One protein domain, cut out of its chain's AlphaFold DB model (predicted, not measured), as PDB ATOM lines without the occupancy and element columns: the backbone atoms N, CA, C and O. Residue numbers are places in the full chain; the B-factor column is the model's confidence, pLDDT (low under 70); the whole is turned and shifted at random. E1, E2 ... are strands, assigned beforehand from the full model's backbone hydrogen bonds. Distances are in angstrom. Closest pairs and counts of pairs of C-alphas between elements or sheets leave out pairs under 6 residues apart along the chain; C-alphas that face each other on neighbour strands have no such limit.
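This is residues 15 to 102 of the 102 residues of an uncharacterized protein of Faecalibacterium prausnitzii L2-6 (UniProt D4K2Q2). One strongly twisted sheet of seven strands is curled like part of a barrel and folded back on itself, so that E2, E1, E6 and E5 face E8 and E7 across the hinge strand E9. Beyond the bend of E2, the small hairpin of E3 and E4 sits at one end of the domain. The printed part has 88 residues with nine strands, E1 to E9 along the chain, and no named helix: all strand. The sheet is mixed, in the order E2, E1, E6, E5, E9, E8, E7. The whole is compact, with a radius of gyration of the C-alphas of 12.8 A and spans of 36 by 29 by 25 A.

In the large sheet, E2 is residues 28 to 37, 18.2 A; E1 is 15 to 21, 16.2 A, from C-alpha 15 at (51.174, 9.219, -26.109); E6 is 67 to 72, 16.4 A; E5 is 55 to 60, 17.4 A; E9 is 99 to 101, ending at C-alpha 101 at (36.326, 16.023, -15.917); E8 is 88 to 94, 18.8 A; E7 is 78 to 82. E3 is 39 to 41 and E4 is 47 to 49.

E2 and E1 form an antiparallel hairpin, with N 18 and O 31 at 2.8 A. E1 and E6 are parallel, with N 19 and O 71 at 2.9 A. E6 is antiparallel to E5, N 57 and O 70 at 2.9 A. E5 is parallel to E9, N 100 and O 56 at 2.8 A. E7, E8 and E9 form a meander, each strand the antiparallel neighbour of the one before: N 81 and O 89 are at 2.8 A, N 92 and O 101 at 2.8 A. E2 bends by 110 degrees at residue 34. E3 and E4 are an antiparallel hairpin, N 48 and O 40 at 2.8 A, and E4 is apart from E2.

The C-alphas farthest apart, of Gly 45 and Asp 96, are at 36.3 A. The printed part has no cut and no long link, and no printed residue is under 70 in pLDDT.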
ATOM      1  N   ARG A  15      51.218   8.465 -24.853       93.69
ATOM      2  CA  ARG A  15      51.174   9.219 -26.109       93.69
ATOM      3  C   ARG A  15      50.133  10.333 -26.015       93.69
ATOM      4  O   ARG A  15      49.124  10.199 -25.337       93.69
ATOM      5  N   GLY A  16      50.333  11.405 -26.777       94.94
ATOM      6  CA  GLY A  16      49.389  12.512 -26.862       94.94
ATOM      7  C   GLY A  16      49.657  13.568 -25.799       94.94
ATOM      8  O   GLY A  16      50.805  13.790 -25.416       94.94
ATOM      9  N   LEU A  17      48.603  14.270 -25.384       96.19
ATOM     10  CA  LEU A  17      48.713  15.382 -24.447       96.19
ATOM     11  C   LEU A  17      48.908  14.865 -23.021       96.19
ATOM     12  O   LEU A  17      48.068  14.132 -22.504       96.19
ATOM     13  N   LEU A  18      49.982  15.303 -22.376       96.31
ATOM     14  CA  LEU A  18      50.300  14.966 -20.999       96.31
ATOM     15  C   LEU A  18      50.346  16.223 -20.137       96.31
ATOM     16  O   LEU A  18      50.902  17.243 -20.552       96.31
ATOM     17  N   ARG A  19      49.840  16.114 -18.910       96.75
ATOM     18  CA  ARG A  19      50.090  17.051 -17.814       96.75
ATOM     19  C   ARG A  19      50.788  16.278 -16.706       96.75
ATOM     20  O   ARG A  19      50.197  15.377 -16.139       96.75
ATOM     21  N   LEU A  20      52.048  16.583 -16.427       96.62
ATOM     22  CA  LEU A  20      52.858  15.797 -15.498       96.62
ATOM     23  C   LEU A  20      53.359  16.655 -14.352       96.62
ATOM     24  O   LEU A  20      53.763  17.794 -14.575       96.62
ATOM     25  N   ARG A  21      53.413  16.074 -13.155       96.94
ATOM     26  CA  ARG A  21      54.143  16.594 -12.002       96.94
ATOM     27  C   ARG A  21      55.431  15.802 -11.818       96.94
ATOM     28  O   ARG A  21      55.411  14.574 -11.732       96.94
ATOM     29  N   CYS A  22      56.565  16.495 -11.765       96.50
ATOM     30  CA  CYS A  22      57.838  15.844 -11.485       96.50
ATOM     31  C   CYS A  22      57.897  15.400 -10.012       96.50
ATOM     32  O   CYS A  22      57.774  16.257  -9.141       96.50
ATOM     33  N   PRO A  23      58.158  14.116  -9.707       93.69
ATOM     34  CA  PRO A  23      58.276  13.652  -8.324       93.69
ATOM     35  C   PRO A  23      59.544  14.165  -7.622       93.69
ATOM     36  O   PRO A  23      59.600  14.171  -6.402       93.69
ATOM     37  N   CYS A  24      60.559  14.601  -8.381       96.38
ATOM     38  CA  CYS A  24      61.814  15.115  -7.829       96.38
ATOM     39  C   CYS A  24      61.706  16.588  -7.401       96.38
ATOM     40  O   CYS A  24      62.080  16.933  -6.288       96.38
ATOM     41  N   CYS A  25      61.187  17.467  -8.267       96.94
ATOM     42  CA  CYS A  25      61.144  18.913  -7.995       96.94
ATOM     43  C   CYS A  25      59.732  19.488  -7.807       96.94
ATOM     44  O   CYS A  25      59.587  20.699  -7.673       96.94
ATOM     45  N   GLY A  26      58.683  18.664  -7.884       95.62
ATOM     46  CA  GLY A  26      57.284  19.086  -7.751       95.62
ATOM     47  C   GLY A  26      56.738  19.911  -8.922       95.62
ATOM     48  O   GLY A  26      55.543  20.189  -8.971       95.62
ATOM     49  N   LYS A  27      57.575  20.295  -9.894       95.75
ATOM     50  CA  LYS A  27      57.152  21.148 -11.008       95.75
ATOM     51  C   LYS A  27      56.169  20.427 -11.918       95.75
ATOM     52  O   LYS A  27      56.446  19.328 -12.405       95.75
ATOM     53  N   GLU A  28      55.075  21.112 -12.222       95.81
ATOM     54  CA  GLU A  28      54.111  20.670 -13.216       95.81
ATOM     55  C   GLU A  28      54.388  21.246 -14.598       95.81
ATOM     56  O   GLU A  28      54.757  22.415 -14.750       95.81
ATOM     57  N   PHE A  29      54.174  20.436 -15.628       95.44
ATOM     58  CA  PHE A  29      54.342  20.862 -17.008       95.44
ATOM     59  C   PHE A  29      53.442  20.078 -17.959       95.44
ATOM     60  O   PHE A  29      53.056  18.942 -17.698       95.44
ATOM     61  N   GLY A  30      53.091  20.722 -19.073       94.75
ATOM     62  CA  GLY A  30      52.389  20.087 -20.183       94.75
ATOM     63  C   GLY A  30      53.357  19.705 -21.300       94.75
ATOM     64  O   GLY A  30      54.321  20.429 -21.549       94.75
ATOM     65  N   THR A  31      53.099  18.595 -21.987       95.38
ATOM     66  CA  THR A  31      53.823  18.203 -23.205       95.38
ATOM     67  C   THR A  31      52.912  17.426 -24.149       95.38
ATOM     68  O   THR A  31      51.867  16.927 -23.734       95.38
ATOM     69  N   TYR A  32      53.305  17.309 -25.414       95.38
ATOM     70  CA  TYR A  32      52.617  16.472 -26.388       95.38
ATOM     71  C   TYR A  32      53.585  15.456 -26.991       95.38
ATOM     72  O   TYR A  32      54.599  15.829 -27.582       95.38
ATOM     73  N   LEU A  33      53.264  14.170 -26.863       95.25
ATOM     74  CA  LEU A  33      54.066  13.078 -27.405       95.25
ATOM     75  C   LEU A  33      53.468  12.565 -28.717       95.25
ATOM     76  O   LEU A  33      52.384  11.979 -28.742       95.25
ATOM     77  N   HIS A  34      54.187  12.762 -29.824       92.69
ATOM     78  CA  HIS A  34      53.762  12.281 -31.145       92.69
ATOM     79  C   HIS A  34      53.854  10.754 -31.285       92.69
ATOM     80  O   HIS A  34      53.049  10.157 -32.008       92.69
ATOM     81  N   VAL A  35      54.793  10.138 -30.567       90.69
ATOM     82  CA  VAL A  35      55.051   8.692 -30.497       90.69
ATOM     83  C   VAL A  35      54.920   8.222 -29.050       90.69
ATOM     84  O   VAL A  35      55.109   9.031 -28.144       90.69
ATOM     85  N   SER A  36      54.589   6.945 -28.829       91.44
ATOM     86  CA  SER A  36      54.555   6.401 -27.463       91.44
ATOM     87  C   SER A  36      55.947   6.476 -26.841       91.44
ATOM     88  O   SER A  36      56.928   6.102 -27.488       91.44
ATOM     89  N   GLN A  37      56.035   6.960 -25.604       93.12
ATOM     90  CA  GLN A  37      57.273   6.965 -24.832       93.12
ATOM     91  C   GLN A  37      57.065   6.331 -23.465       93.12
ATOM     92  O   GLN A  37      56.035   6.505 -22.821       93.12
ATOM     93  N   MET A  38      58.098   5.630 -23.011       93.88
ATOM     94  CA  MET A  38      58.127   4.928 -21.726       93.88
ATOM     95  C   MET A  38      58.530   5.847 -20.576       93.88
ATOM     96  O   MET A  38      58.241   5.581 -19.415       93.88
ATOM     97  N   SER A  39      59.211   6.944 -20.890       94.56
ATOM     98  CA  SER A  39      59.651   7.920 -19.911       94.56
ATOM     99  C   SER A  39      59.829   9.290 -20.548       94.56
ATOM    100  O   SER A  39      59.875   9.419 -21.773       94.56
ATOM    101  N   ILE A  40      59.932  10.314 -19.707       95.38
ATOM    102  CA  ILE A  40      60.241  11.676 -20.127       95.38
ATOM    103  C   ILE A  40      61.148  12.369 -19.112       95.38
ATOM    104  O   ILE A  40      60.987  12.216 -17.902       95.38
ATOM    105  N   GLY A  41      62.103  13.151 -19.610       95.94
ATOM    106  CA  GLY A  41      62.988  13.956 -18.775       95.94
ATOM    107  C   GLY A  41      62.298  15.210 -18.236       95.94
ATOM    108  O   GLY A  41      61.609  15.929 -18.962       95.94
ATOM    109  N   CYS A  42      62.523  15.509 -16.963       96.62
ATOM    110  CA  CYS A  42      62.239  16.807 -16.374       96.62
ATOM    111  C   CYS A  42      63.464  17.724 -16.506       96.62
ATOM    112  O   CYS A  42      64.607  17.272 -16.495       96.62
ATOM    113  N   ARG A  43      63.244  19.043 -16.539       94.88
ATOM    114  CA  ARG A  43      64.333  20.036 -16.586       94.88
ATOM    115  C   ARG A  43      65.246  20.020 -15.354       94.88
ATOM    116  O   ARG A  43      66.342  20.550 -15.436       94.88
ATOM    117  N   CYS A  44      64.817  19.432 -14.234       96.50
ATOM    118  CA  CYS A  44      65.685  19.237 -13.067       96.50
ATOM    119  C   CYS A  44      66.666  18.059 -13.219       96.50
ATOM    120  O   CYS A  44      67.444  17.814 -12.306       96.50
ATOM    121  N   GLY A  45      66.612  17.312 -14.329       95.44
ATOM    122  CA  GLY A  45      67.457  16.143 -14.587       95.44
ATOM    123  C   GLY A  45      66.826  14.801 -14.204       95.44
ATOM    124  O   GLY A  45      67.356  13.758 -14.570       95.44
ATOM    125  N   ALA A  46      65.682  14.795 -13.511       96.19
ATOM    126  CA  ALA A  46      64.976  13.560 -13.173       96.19
ATOM    127  C   ALA A  46      64.213  12.975 -14.372       96.19
ATOM    128  O   ALA A  46      63.647  13.713 -15.178       96.19
ATOM    129  N   THR A  47      64.108  11.650 -14.422       96.12
ATOM    130  CA  THR A  47      63.292  10.924 -15.403       96.12
ATOM    131  C   THR A  47      61.958  10.522 -14.781       96.12
ATOM    132  O   THR A  47      61.913   9.965 -13.687       96.12
ATOM    133  N   ILE A  48      60.861  10.799 -15.481       95.19
ATOM    134  CA  ILE A  48      59.503  10.420 -15.086       95.19
ATOM    135  C   ILE A  48      59.098   9.193 -15.898       95.19
ATOM    136  O   ILE A  48      59.141   9.229 -17.126       95.19
ATOM    137  N   SER A  49      58.693   8.123 -15.218       93.62
ATOM    138  CA  SER A  49      58.150   6.922 -15.858       93.62
ATOM    139  C   SER A  49      56.737   7.179 -16.385       93.62
ATOM    140  O   SER A  49      55.867   7.621 -15.637       93.62
ATOM    141  N   LEU A  50      56.503   6.834 -17.648       94.19
ATOM    142  CA  LEU A  50      55.206   6.873 -18.335       94.19
ATOM    143  C   LEU A  50      54.605   5.473 -18.531       94.19
ATOM    144  O   LEU A  50      53.521   5.336 -19.081       94.19
ATOM    145  N   GLU A  51      55.302   4.431 -18.074       87.00
ATOM    146  CA  GLU A  51      54.808   3.048 -18.084       87.00
ATOM    147  C   GLU A  51      53.670   2.822 -17.080       87.00
ATOM    148  O   GLU A  51      52.871   1.898 -17.223       87.00
ATOM    149  N   ARG A  52      53.609   3.657 -16.036       75.25
ATOM    150  CA  ARG A  52      52.558   3.593 -15.019       75.25
ATOM    151  C   ARG A  52      51.265   4.150 -15.604       75.25
ATOM    152  O   ARG A  52      51.295   5.148 -16.318       75.25
ATOM    153  N   GLY A  53      50.142   3.511 -15.281       78.88
ATOM    154  CA  GLY A  53      48.823   3.914 -15.763       78.88
ATOM    155  C   GLY A  53      48.513   5.363 -15.396       78.88
ATOM    156  O   GLY A  53      48.212   5.658 -14.246       78.88
ATOM    157  N   LEU A  54      48.604   6.259 -16.378       93.19
ATOM    158  CA  LEU A  54      48.261   7.665 -16.213       93.19
ATOM    159  C   LEU A  54      46.738   7.830 -16.170       93.19
ATOM    160  O   LEU A  54      46.003   7.230 -16.964       93.19
ATOM    161  N   ALA A  55      46.266   8.685 -15.271       95.06
ATOM    162  CA  ALA A  55      44.868   9.071 -15.199       95.06
ATOM    163  C   ALA A  55      44.495   9.904 -16.429       95.06
ATOM    164  O   ALA A  55      45.250  10.778 -16.849       95.06
ATOM    165  N   HIS A  56      43.331   9.648 -17.017       95.94
ATOM    166  CA  HIS A  56      42.864  10.422 -18.165       95.94
ATOM    167  C   HIS A  56      42.151  11.685 -17.703       95.94
ATOM    168  O   HIS A  56      41.545  11.700 -16.634       95.94
ATOM    169  N   TYR A  57      42.176  12.721 -18.532       96.88
ATOM    170  CA  TYR A  57      41.367  13.914 -18.340       96.88
ATOM    171  C   TYR A  57      40.726  14.370 -19.650       96.88
ATOM    172  O   TYR A  57      41.278  14.162 -20.735       96.88
ATOM    173  N   GLU A  58      39.562  15.004 -19.550       96.25
ATOM    174  CA  GLU A  58      38.846  15.612 -20.671       96.25
ATOM    175  C   GLU A  58      38.221  16.935 -20.227       96.25
ATOM    176  O   GLU A  58      37.623  17.000 -19.158       96.25
ATOM    177  N   PHE A  59      38.351  17.979 -21.047       95.44
ATOM    178  CA  PHE A  59      37.695  19.259 -20.787       95.44
ATOM    179  C   PHE A  59      37.377  20.025 -22.064       95.44
ATOM    180  O   PHE A  59      38.073  19.882 -23.079       95.44
ATOM    181  N   LYS A  60      36.366  20.897 -21.986       96.81
ATOM    182  CA  LYS A  60      36.022  21.867 -23.027       96.81
ATOM    183  C   LYS A  60      36.199  23.278 -22.489       96.81
ATOM    184  O   LYS A  60      35.402  23.755 -21.703       96.81
ATOM    185  N   CYS A  61      37.210  23.989 -22.971       96.12
ATOM    186  CA  CYS A  61      37.453  25.352 -22.526       96.12
ATOM    187  C   CYS A  61      36.320  26.284 -22.983       96.12
ATOM    188  O   CYS A  61      36.193  26.555 -24.179       96.12
ATOM    189  N   GLY A  62      35.547  26.826 -22.039       94.06
ATOM    190  CA  GLY A  62      34.494  27.806 -22.326       94.06
ATOM    191  C   GLY A  62      35.002  29.108 -22.965       94.06
ATOM    192  O   GLY A  62      34.273  29.741 -23.718       94.06
ATOM    193  N   CYS A  63      36.270  29.476 -22.736       95.38
ATOM    194  CA  CYS A  63      36.867  30.709 -23.264       95.38
ATOM    195  C   CYS A  63      37.204  30.637 -24.766       95.38
ATOM    196  O   CYS A  63      36.926  31.580 -25.500       95.38
ATOM    197  N   CYS A  64      37.803  29.539 -25.241       95.94
ATOM    198  CA  CYS A  64      38.242  29.413 -26.643       95.94
ATOM    199  C   CYS A  64      37.576  28.262 -27.413       95.94
ATOM    200  O   CYS A  64      37.919  28.009 -28.566       95.94
ATOM    201  N   GLY A  65      36.666  27.521 -26.777       94.69
ATOM    202  CA  GLY A  65      35.969  26.372 -27.360       94.69
ATOM    203  C   GLY A  65      36.830  25.116 -27.534       94.69
ATOM    204  O   GLY A  65      36.325  24.103 -28.021       94.69
ATOM    205  N   MET A  66      38.110  25.151 -27.147       93.75
ATOM    206  CA  MET A  66      39.031  24.026 -27.311       93.75
ATOM    207  C   MET A  66      38.565  22.818 -26.502       93.75
ATOM    208  O   MET A  66      38.400  22.905 -25.288       93.75
ATOM    209  N   HIS A  67      38.438  21.676 -27.172       96.06
ATOM    210  CA  HIS A  67      38.184  20.393 -26.533       96.06
ATOM    211  C   HIS A  67      39.496  19.610 -26.441       96.06
ATOM    212  O   HIS A  67      40.163  19.403 -27.458       96.06
ATOM    213  N   ALA A  68      39.894  19.212 -25.235       94.38
ATOM    214  CA  ALA A  68      41.170  18.557 -24.984       94.38
ATOM    215  C   ALA A  68      40.976  17.236 -24.240       94.38
ATOM    216  O   ALA A  68      40.168  17.137 -23.320       94.38
ATOM    217  N   LYS A  69      41.763  16.236 -24.639       96.00
ATOM    218  CA  LYS A  69      41.888  14.938 -23.973       96.00
ATOM    219  C   LYS A  69      43.357  14.685 -23.711       96.00
ATOM    220  O   LYS A  69      44.169  14.866 -24.621       96.00
ATOM    221  N   GLY A  70      43.691  14.276 -22.500       95.81
ATOM    222  CA  GLY A  70      45.069  14.003 -22.133       95.81
ATOM    223  C   GLY A  70      45.185  13.051 -20.962       95.81
ATOM    224  O   GLY A  70      44.205  12.436 -20.540       95.81
ATOM    225  N   GLN A  71      46.410  12.915 -20.472       96.56
ATOM    226  CA  GLN A  71      46.753  12.020 -19.377       96.56
ATOM    227  C   GLN A  71      47.621  12.734 -18.336       96.56
ATOM    228  O   GLN A  71      48.364  13.660 -18.663       96.56
ATOM    229  N   THR A  72      47.541  12.309 -17.079       96.69
ATOM    230  CA  THR A  72      48.268  12.904 -15.955       96.69
ATOM    231  C   THR A  72      48.746  11.854 -14.959       96.69
ATOM    232  O   THR A  72      48.129  10.802 -14.810       96.69
ATOM    233  N   ASN A  73      49.860  12.139 -14.283       95.50
ATOM    234  CA  ASN A  73      50.353  11.358 -13.143       95.50
ATOM    235  C   ASN A  73      49.972  11.987 -11.789       95.50
ATOM    236  O   ASN A  73      50.523  11.601 -10.762       95.50
ATOM    237  N   ILE A  74      49.098  12.995 -11.796       95.31
ATOM    238  CA  ILE A  74      48.566  13.626 -10.588       95.31
ATOM    239  C   ILE A  74      47.362  12.811 -10.101       95.31
ATOM    240  O   ILE A  74      46.472  12.476 -10.885       95.31
ATOM    241  N   GLU A  75      47.345  12.498  -8.808       92.38
ATOM    242  CA  GLU A  75      46.358  11.614  -8.162       92.38
ATOM    243  C   GLU A  75      45.461  12.354  -7.144       92.38
ATOM    244  O   GLU A  75      44.735  11.731  -6.373       92.38
ATOM    245  N   GLU A  76      45.518  13.687  -7.118       94.75
ATOM    246  CA  GLU A  76      44.649  14.524  -6.280       94.75
ATOM    247  C   GLU A  76      43.192  14.473  -6.743       94.75
ATOM    248  O   GLU A  76      42.913  14.315  -7.920       94.75
ATOM    249  N   LEU A  77      42.232  14.660  -5.832       94.56
ATOM    250  CA  LEU A  77      40.803  14.640  -6.190       94.56
ATOM    251  C   LEU A  77      40.391  15.787  -7.122       94.56
ATOM    252  O   LEU A  77      39.402  15.665  -7.844       94.56
ATOM    253  N   GLU A  78      41.147  16.878  -7.091       96.44
ATOM    254  CA  GLU A  78      40.947  18.078  -7.885       96.44
ATOM    255  C   GLU A  78      42.294  18.520  -8.459       96.44
ATOM    256  O   GLU A  78      43.302  18.535  -7.752       96.44
ATOM    257  N   ILE A  79      42.316  18.860  -9.746       96.06
ATOM    258  CA  ILE A  79      43.515  19.332 -10.443       96.06
ATOM    259  C   ILE A  79      43.188  20.554 -11.294       96.06
ATOM    260  O   ILE A  79      42.092  20.668 -11.834       96.06
ATOM    261  N   THR A  80      44.165  21.439 -11.496       96.19
ATOM    262  CA  THR A  80      44.030  22.567 -12.427       96.19
ATOM    263  C   THR A  80      44.940  22.376 -13.635       96.19
ATOM    264  O   THR A  80      46.163  22.289 -13.515       96.19
ATOM    265  N   ILE A  81      44.349  22.353 -14.830       94.44
ATOM    266  CA  ILE A  81      45.075  22.265 -16.096       94.44
ATOM    267  C   ILE A  81      44.900  23.577 -16.867       94.44
ATOM    268  O   ILE A  81      43.773  23.964 -17.175       94.44
ATOM    269  N   PRO A  82      45.991  24.275 -17.229       94.25
ATOM    270  CA  PRO A  82      45.884  25.461 -18.064       94.25
ATOM    271  C   PRO A  82      45.511  25.072 -19.499       94.25
ATOM    272  O   PRO A  82      46.177  24.249 -20.135       94.25
ATOM    273  N   CYS A  83      44.467  25.700 -20.037       94.38
ATOM    274  CA  CYS A  83      44.159  25.637 -21.458       94.38
ATOM    275  C   CYS A  83      45.250  26.346 -22.279       94.38
ATOM    276  O   CYS A  83      45.956  27.227 -21.787       94.38
ATOM    277  N   LYS A  84      45.347  26.033 -23.578       89.69
ATOM    278  CA  LYS A  84      46.254  26.717 -24.514       89.69
ATOM    279  C   LYS A  84      46.036  28.237 -24.559       89.69
ATOM    280  O   LYS A  84      46.986  28.967 -24.805       89.69
ATOM    281  N   CYS A  85      44.811  28.713 -24.321       93.81
ATOM    282  CA  CYS A  85      44.511  30.147 -24.254       93.81
ATOM    283  C   CYS A  85      44.906  30.811 -22.922       93.81
ATOM    284  O   CYS A  85      44.709  32.009 -22.770       93.81
ATOM    285  N   GLY A  86      45.428  30.051 -21.954       92.62
ATOM    286  CA  GLY A  86      45.778  30.535 -20.618       92.62
ATOM    287  C   GLY A  86      44.663  30.401 -19.578       92.62
ATOM    288  O   GLY A  86      44.951  30.535 -18.393       92.62
ATOM    289  N   ASN A  87      43.424  30.084 -19.979       95.00
ATOM    290  CA  ASN A  87      42.329  29.873 -19.028       95.00
ATOM    291  C   ASN A  87      42.618  28.651 -18.129       95.00
ATOM    292  O   ASN A  87      42.813  27.559 -18.678       95.00
ATOM    293  N   PRO A  88      42.652  28.791 -16.792       95.88
ATOM    294  CA  PRO A  88      42.759  27.648 -15.897       95.88
ATOM    295  C   PRO A  88      41.455  26.847 -15.930       95.88
ATOM    296  O   PRO A  88      40.371  27.418 -15.846       95.88
ATOM    297  N   ILE A  89      41.564  25.528 -16.066       96.62
ATOM    298  CA  ILE A  89      40.428  24.609 -16.007       96.62
ATOM    299  C   ILE A  89      40.612  23.720 -14.786       96.62
ATOM    300  O   ILE A  89      41.599  22.984 -14.708       96.62
ATOM    301  N   THR A  90      39.682  23.798 -13.842       96.81
ATOM    302  CA  THR A  90      39.634  22.888 -12.696       96.81
ATOM    303  C   THR A  90      38.885  21.630 -13.096       96.81
ATOM    304  O   THR A  90      37.833  21.716 -13.719       96.81
ATOM    305  N   LEU A  91      39.456  20.472 -12.780       97.19
ATOM    306  CA  LEU A  91      38.885  19.169 -13.077       97.19
ATOM    307  C   LEU A  91      38.809  18.340 -11.803       97.19
ATOM    308  O   LEU A  91      39.735  18.356 -10.991       97.19
ATOM    309  N   HIS A  92      37.761  17.538 -11.691       97.25
ATOM    310  CA  HIS A  92      37.520  16.652 -10.563       97.25
ATOM    311  C   HIS A  92      37.602  15.191 -10.992       97.25
ATOM    312  O   HIS A  92      37.202  14.825 -12.100       97.25
ATOM    313  N   TRP A  93      38.124  14.342 -10.109       97.06
ATOM    314  CA  TRP A  93      38.184  12.905 -10.347       97.06
ATOM    315  C   TRP A  93      36.782  12.279 -10.315       97.06
ATOM    316  O   TRP A  93      36.162  12.143  -9.259       97.06
ATOM    317  N   ASP A  94      36.303  11.831 -11.474       95.38
ATOM    318  CA  ASP A  94      35.087  11.033 -11.607       95.38
ATOM    319  C   ASP A  94      35.445   9.550 -11.414       95.38
ATOM    320  O   ASP A  94      36.121   8.931 -12.245       95.38
ATOM    321  N   LYS A  95      35.004   8.975 -10.286       91.31
ATOM    322  CA  LYS A  95      35.280   7.577  -9.917       91.31
ATOM    323  C   LYS A  95      34.620   6.575 -10.864       91.31
ATOM    324  O   LYS A  95      35.214   5.528 -11.129       91.31
ATOM    325  N   ASP A  96      33.436   6.895 -11.381       92.31
ATOM    326  CA  ASP A  96      32.658   6.003 -12.244       92.31
ATOM    327  C   ASP A  96      33.293   5.909 -13.631       92.31
ATOM    328  O   ASP A  96      33.454   4.825 -14.195       92.31
ATOM    329  N   LYS A  97      33.731   7.051 -14.166       90.19
ATOM    330  CA  LYS A  97      34.401   7.139 -15.469       90.19
ATOM    331  C   LYS A  97      35.913   6.924 -15.385       90.19
ATOM    332  O   LYS A  97      36.550   6.806 -16.432       90.19
ATOM    333  N   ARG A  98      36.480   6.886 -14.172       91.81
ATOM    334  CA  ARG A  98      37.921   6.760 -13.882       91.81
ATOM    335  C   ARG A  98      38.765   7.788 -14.644       91.81
ATOM    336  O   ARG A  98      39.762   7.441 -15.282       91.81
ATOM    337  N   ARG A  99      38.327   9.048 -14.627       94.38
ATOM    338  CA  ARG A  99      38.993  10.169 -15.308       94.38
ATOM    339  C   ARG A  99      38.645  11.502 -14.664       94.38
ATOM    340  O   ARG A  99      37.599  11.630 -14.041       94.38
ATOM    341  N   TYR A 100      39.486  12.498 -14.892       97.19
ATOM    342  CA  TYR A 100      39.196  13.880 -14.545       97.19
ATOM    343  C   TYR A 100      38.277  14.531 -15.579       97.19
ATOM    344  O   TYR A 100      38.499  14.390 -16.789       97.19
ATOM    345  N   ILE A 101      37.267  15.248 -15.102       94.94
ATOM    346  CA  ILE A 101      36.326  16.023 -15.917       94.94
ATOM    347  C   ILE A 101      36.114  17.403 -15.298       94.94
ATOM    348  O   ILE A 101      36.309  17.556 -14.094       94.94
ATOM    349  N   GLU A 102      35.754  18.380 -16.128       87.88
ATOM    350  CA  GLU A 102      35.263  19.695 -15.677       87.88
ATOM    351  C   GLU A 102      33.929  19.551 -14.935       87.88
ATOM    352  O   GLU A 102      33.093  18.728 -15.387       87.88
TER     353      GLU A 102